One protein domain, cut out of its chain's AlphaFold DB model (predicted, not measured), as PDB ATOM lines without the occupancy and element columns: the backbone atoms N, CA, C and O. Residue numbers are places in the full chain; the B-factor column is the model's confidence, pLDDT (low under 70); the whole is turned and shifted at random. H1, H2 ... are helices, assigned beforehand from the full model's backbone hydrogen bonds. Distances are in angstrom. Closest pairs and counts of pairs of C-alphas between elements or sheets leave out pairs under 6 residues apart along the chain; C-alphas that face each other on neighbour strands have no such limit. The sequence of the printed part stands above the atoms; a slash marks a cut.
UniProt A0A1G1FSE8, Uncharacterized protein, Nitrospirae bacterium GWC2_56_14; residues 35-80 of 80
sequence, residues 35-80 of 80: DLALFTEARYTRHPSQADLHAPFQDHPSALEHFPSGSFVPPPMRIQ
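What this domain is: This is residues 35 to 80 of the 80 residues of an uncharacterized protein of Nitrospirae bacterium GWC2_56_14 (UniProt A0A1G1FSE8). There is little regular structure here: loops make most of the model, with two very short helices, H1 and then H2, set among them. Residues 47 to 67 make a long loop from H1 to H2, and the tail that ends at Gln 80 runs out to one end of the longest axis. The printed part has 46 residues, no named strand and the class all helix, though its named elements hold only 8 residues. It is compact, with a radius of gyration of the C-alphas of 10.3 A and spans of 31 by 26 by 21 A.

Where its parts are: Start at C-alpha 35, at (356.854, 228.691, 299.565). Find H1, residues 43 to 46, beginning at C-alpha 43, (363.680, 217.236, 298.956), and 5.7 A long. H2, residues 68 to 71, is 5.9 A long and ends at C-alpha 71, (359.252, 210.118, 308.768).

How they stand to each other: Look at Thr 45 and Gly 70: their C-alphas, the closest of H1 and H2, are 6.3 A apart. The two helices only just touch, with 3 pairs of C-alphas within 8 A. Both are too short for an O i to N i+4 pair; each has its 1 O i to N i+3 pair within hydrogen-bond range.

The domain as a whole: The two C-alphas farthest apart, those of His 66 and Gln 80, are 32.2 A apart. The printed part has no cut, and the link H1 to H2 is long. Confidence is low, under 70, at residues 53 to 58 and 79 to 80.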
ATOM      1  N   ASP A  35     357.000 230.027 298.999       71.44
ATOM      2  CA  ASP A  35     356.854 228.691 299.565       71.44
ATOM      3  C   ASP A  35     357.543 228.571 300.927       71.44
ATOM      4  O   ASP A  35     358.686 228.996 301.128       71.44
ATOM      5  N   LEU A  36     356.834 227.960 301.877       70.62
ATOM      6  CA  LEU A  36     357.358 227.658 303.203       70.62
ATOM      7  C   LEU A  36     358.094 226.315 303.154       70.62
ATOM      8  O   LEU A  36     357.465 225.262 303.083       70.62
ATOM      9  N   ALA A  37     359.425 226.348 303.232       75.69
ATOM     10  CA  ALA A  37     360.220 225.140 303.418       75.69
ATOM     11  C   ALA A  37     360.103 224.660 304.874       75.69
ATOM     12  O   ALA A  37     360.741 225.219 305.765       75.69
ATOM     13  N   LEU A  38     359.290 223.629 305.123       76.12
ATOM     14  CA  LEU A  38     359.110 223.065 306.474       76.12
ATOM     15  C   LEU A  38     360.364 222.344 306.980       76.12
ATOM     16  O   LEU A  38     360.643 222.325 308.176       76.12
ATOM     17  N   PHE A  39     361.134 221.783 306.052       79.94
ATOM     18  CA  PHE A  39     362.395 221.105 306.306       79.94
ATOM     19  C   PHE A  39     363.422 221.544 305.262       79.94
ATOM     20  O   PHE A  39     363.074 221.876 304.128       79.94
ATOM     21  N   THR A  40     364.699 221.539 305.627       79.56
ATOM     22  CA  THR A  40     365.813 221.840 304.710       79.56
ATOM     23  C   THR A  40     366.504 220.578 304.191       79.56
ATOM     24  O   THR A  40     367.310 220.653 303.264       79.56
ATOM     25  N   GLU A  41     366.149 219.425 304.759       83.94
ATOM     26  CA  GLU A  41     366.734 218.111 304.511       83.94
ATOM     27  C   GLU A  41     366.180 217.485 303.211       83.94
ATOM     28  O   GLU A  41     366.401 218.022 302.111       83.94
ATOM     29  N   ALA A  42     365.437 216.373 303.325       80.56
ATOM     30  CA  ALA A  42     364.892 215.605 302.211       80.56
ATOM     31  C   ALA A  42     364.026 216.469 301.284       80.56
ATOM     32  O   ALA A  42     363.170 217.249 301.717       80.56
ATOM     33  N   ARG A  43     364.245 216.334 299.973       77.25
ATOM     34  CA  ARG A  43     363.680 217.236 298.956       77.25
ATOM     35  C   ARG A  43     362.147 217.204 298.934       77.25
ATOM     36  O   ARG A  43     361.527 218.262 298.868       77.25
ATOM     37  N   TYR A  44     361.557 216.020 299.086       78.06
ATOM     38  CA  TYR A  44     360.107 215.819 299.144       78.06
ATOM     39  C   TYR A  44     359.466 216.314 300.453       78.06
ATOM     40  O   TYR A  44     358.248 216.440 300.543       78.06
ATOM     41  N   THR A  45     360.277 216.634 301.468       78.88
ATOM     42  CA  THR A  45     359.789 217.134 302.762       78.88
ATOM     43  C   THR A  45     359.698 218.657 302.810       78.88
ATOM     44  O   THR A  45     358.956 219.198 303.623       78.88
ATOM     45  N   ARG A  46     360.380 219.380 301.908       79.94
ATOM     46  CA  ARG A  46     360.408 220.854 301.941       79.94
ATOM     47  C   ARG A  46     359.059 221.468 301.610       79.94
ATOM     48  O   ARG A  46     358.628 222.379 302.304       79.94
ATOM     49  N   HIS A  47     358.404 220.946 300.576       78.56
ATOM     50  CA  HIS A  47     357.088 221.402 300.153       78.56
ATOM     51  C   HIS A  47     356.222 220.201 299.752       78.56
ATOM     52  O   HIS A  47     356.151 219.865 298.570       78.56
ATOM     53  N   PRO A  48     355.570 219.522 300.716       74.06
ATOM     54  CA  PRO A  48     354.886 218.253 300.457       74.06
ATOM     55  C   PRO A  48     353.840 218.309 299.332       74.06
ATOM     56  O   PRO A  48     353.627 217.315 298.649       74.06
ATOM     57  N   SER A  49     353.211 219.468 299.098       73.75
ATOM     58  CA  SER A  49     352.232 219.660 298.017       73.75
ATOM     59  C   SER A  49     352.838 219.992 296.648       73.75
ATOM     60  O   SER A  49     352.122 219.949 295.652       73.75
ATOM     61  N   GLN A  50     354.127 220.332 296.582       73.75
ATOM     62  CA  GLN A  50     354.848 220.643 295.336       73.75
ATOM     63  C   GLN A  50     356.000 219.661 295.072       73.75
ATOM     64  O   GLN A  50     356.776 219.849 294.135       73.75
ATOM     65  N   ALA A  51     356.144 218.628 295.902       74.69
ATOM     66  CA  ALA A  51     357.145 217.597 295.701       74.69
ATOM     67  C   ALA A  51     356.846 216.841 294.397       74.69
ATOM     68  O   ALA A  51     355.771 216.268 294.228       74.69
ATOM     69  N   ASP A  52     357.803 216.857 293.470       71.12
ATOM     70  CA  ASP A  52     357.714 216.101 292.223       71.12
ATOM     71  C   ASP A  52     357.751 214.595 292.524       71.12
ATOM     72  O   ASP A  52     358.730 214.102 293.085       71.12
ATOM     73  N   LEU A  53     356.701 213.869 292.133       69.12
ATOM     74  CA  LEU A  53     356.581 212.420 292.321       69.12
ATOM     75  C   LEU A  53     357.500 211.606 291.393       69.12
ATOM     76  O   LEU A  53     357.653 210.402 291.592       69.12
ATOM     77  N   HIS A  54     358.081 212.232 290.368       65.81
ATOM     78  CA  HIS A  54     358.777 211.554 289.273       65.81
ATOM     79  C   HIS A  54     360.209 212.043 289.038       65.81
ATOM     80  O   HIS A  54     360.829 211.680 288.036       65.81
ATOM     81  N   ALA A  55     360.780 212.821 289.955       64.00
ATOM     82  CA  ALA A  55     362.163 213.252 289.813       64.00
ATOM     83  C   ALA A  55     363.144 212.074 290.031       64.00
ATOM     84  O   ALA A  55     363.017 211.331 291.010       64.00
ATOM     85  N   PRO A  56     364.158 211.905 289.166       59.75
ATOM     86  CA  PRO A  56     365.156 210.854 289.329       59.75
ATOM     87  C   PRO A  56     365.942 211.019 290.639       59.75
ATOM     88  O   PRO A  56     366.312 212.132 291.013       59.75
ATOM     89  N   PHE A  57     366.211 209.892 291.310       63.59
ATOM     90  CA  PHE A  57     366.876 209.810 292.623       63.59
ATOM     91  C   PHE A  57     366.134 210.497 293.780       63.59
ATOM     92  O   PHE A  57     366.767 210.872 294.765       63.59
ATOM     93  N   GLN A  58     364.814 210.691 293.685       68.62
ATOM     94  CA  GLN A  58     364.040 211.043 294.871       68.62
ATOM     95  C   GLN A  58     363.784 209.817 295.745       68.62
ATOM     96  O   GLN A  58     363.262 208.801 295.286       68.62
ATOM     97  N   ASP A  59     364.119 209.960 297.021       71.81
ATOM     98  CA  ASP A  59     363.603 209.116 298.086       71.81
ATOM     99  C   ASP A  59     362.093 209.360 298.234       71.81
ATOM    100  O   ASP A  59     361.600 210.474 298.038       71.81
ATOM    101  N   HIS A  60     361.336 208.303 298.521       72.94
ATOM    102  CA  HIS A  60     359.895 208.403 298.736       72.94
ATOM    103  C   HIS A  60     359.592 208.635 300.222       72.94
ATOM    104  O   HIS A  60     360.385 208.225 301.073       72.94
ATOM    105  N   PRO A  61     358.423 209.202 300.576       75.06
ATOM    106  CA  PRO A  61     357.980 209.235 301.966       75.06
ATOM    107  C   PRO A  61     358.113 207.850 302.610       75.06
ATOM    108  O   PRO A  61     357.715 206.854 301.998       75.06
ATOM    109  N   SER A  62     358.686 207.773 303.815       75.06
ATOM    110  CA  SER A  62     359.049 206.531 304.533       75.06
ATOM    111  C   SER A  62     360.178 205.663 303.939       75.06
ATOM    112  O   SER A  62     360.336 204.512 304.348       75.06
ATOM    113  N   ALA A  63     360.988 206.181 303.010       79.62
ATOM    114  CA  ALA A  63     362.212 205.507 302.577       79.62
ATOM    115  C   ALA A  63     363.219 205.345 303.735       79.62
ATOM    116  O   ALA A  63     363.235 206.120 304.693       79.62
ATOM    117  N   LEU A  64     364.082 204.327 303.641       81.75
ATOM    118  CA  LEU A  64     365.208 204.147 304.562       81.75
ATOM    119  C   LEU A  64     366.338 205.110 304.185       81.75
ATOM    120  O   LEU A  64     367.289 204.737 303.504       81.75
ATOM    121  N   GLU A  65     366.214 206.351 304.638       80.56
ATOM    122  CA  GLU A  65     367.176 207.424 304.399       80.56
ATOM    123  C   GLU A  65     367.706 208.033 305.707       80.56
ATOM    124  O   GLU A  65     367.238 207.737 306.808       80.56
ATOM    125  N   HIS A  66     368.716 208.897 305.591       84.56
ATOM    126  CA  HIS A  66     369.355 209.537 306.743       84.56
ATOM    127  C   HIS A  66     368.588 210.743 307.293       84.56
ATOM    128  O   HIS A  66     368.934 211.225 308.370       84.56
ATOM    129  N   PHE A  67     367.588 211.243 306.567       84.25
ATOM    130  CA  PHE A  67     366.862 212.455 306.928       84.25
ATOM    131  C   PHE A  67     365.665 212.125 307.831       84.25
ATOM    132  O   PHE A  67     364.706 211.496 307.378       84.25
ATOM    133  N   PRO A  68     365.659 212.566 309.105       82.94
ATOM    134  CA  PRO A  68     364.542 212.315 310.014       82.94
ATOM    135  C   PRO A  68     363.228 212.928 309.517       82.94
ATOM    136  O   PRO A  68     362.155 212.389 309.801       82.94
ATOM    137  N   SER A  69     363.300 214.029 308.753       83.38
ATOM    138  CA  SER A  69     362.129 214.700 308.184       83.38
ATOM    139  C   SER A  69     361.254 213.780 307.323       83.38
ATOM    140  O   SER A  69     360.033 213.950 307.293       83.38
ATOM    141  N   GLY A  70     361.848 212.762 306.690       80.50
ATOM    142  CA  GLY A  70     361.150 211.786 305.854       80.50
ATOM    143  C   GLY A  70     360.100 210.953 306.594       80.50
ATOM    144  O   GLY A  70     359.142 210.479 305.985       80.50
ATOM    145  N   SER A  71     360.221 210.832 307.921       83.19
ATOM    146  CA  SER A  71     359.252 210.118 308.768       83.19
ATOM    147  C   SER A  71     357.989 210.932 309.084       83.19
ATOM    148  O   SER A  71     356.999 210.364 309.542       83.19
ATOM    149  N   PHE A  72     358.005 212.251 308.864       83.25
ATOM    150  CA  PHE A  72     356.860 213.132 309.138       83.25
ATOM    151  C   PHE A  72     355.946 213.345 307.929       83.25
ATOM    152  O   PHE A  72     354.852 213.890 308.082       83.25
ATOM    153  N   VAL A  73     356.372 212.928 306.735       79.75
ATOM    154  CA  VAL A  73     355.585 213.072 305.509       79.75
ATOM    155  C   VAL A  73     354.881 211.748 305.212       79.75
ATOM    156  O   VAL A  73     355.551 210.732 305.031       79.75
ATOM    157  N   PRO A  74     353.537 211.715 305.175       77.44
ATOM    158  CA  PRO A  74     352.813 210.515 304.788       77.44
ATOM    159  C   PRO A  74     352.935 210.271 303.272       77.44
ATOM    160  O   PRO A  74     353.140 211.217 302.506       77.44
ATOM    161  N   PRO A  75     352.770 209.021 302.808       76.62
ATOM    162  CA  PRO A  75     352.671 208.743 301.380       76.62
ATOM    163  C   PRO A  75     351.476 209.489 300.754       76.62
ATOM    164  O   PRO A  75     350.467 209.715 301.433       76.62
ATOM    165  N   PRO A  76     351.557 209.866 299.465       74.12
ATOM    166  CA  PRO A  76     350.488 210.591 298.789       74.12
ATOM    167  C   PRO A  76     349.184 209.786 298.785       74.12
ATOM    168  O   PRO A  76     349.163 208.576 298.547       74.12
ATOM    169  N   MET A  77     348.073 210.475 299.035       76.31
ATOM    170  CA  MET A  77     346.746 209.868 299.034       76.31
ATOM    171  C   MET A  77     346.319 209.586 297.590       76.31
ATOM    172  O   MET A  77     346.170 210.510 296.791       76.31
ATOM    173  N   ARG A  78     346.123 208.311 297.233       73.06
ATOM    174  CA  ARG A  78     345.634 207.931 295.901       73.06
ATOM    175  C   ARG A  78     344.158 208.311 295.774       73.06
ATOM    176  O   ARG A  78     343.301 207.621 296.326       73.06
ATOM    177  N   ILE A  79     343.876 209.389 295.052       66.94
ATOM    178  CA  ILE A  79     342.516 209.758 294.647       66.94
ATOM    179  C   ILE A  79     342.109 208.775 293.537       66.94
ATOM    180  O   ILE A  79     342.845 208.633 292.560       66.94
ATOM    181  N   GLN A  80     341.035 208.008 293.753       59.97
ATOM    182  CA  GLN A  80     340.484 207.071 292.762       59.97
ATOM    183  C   GLN A  80     339.614 207.800 291.749       59.97
ATOM    184  O   GLN A  80     338.896 208.731 292.178       59.97
TER     185      GLN A  80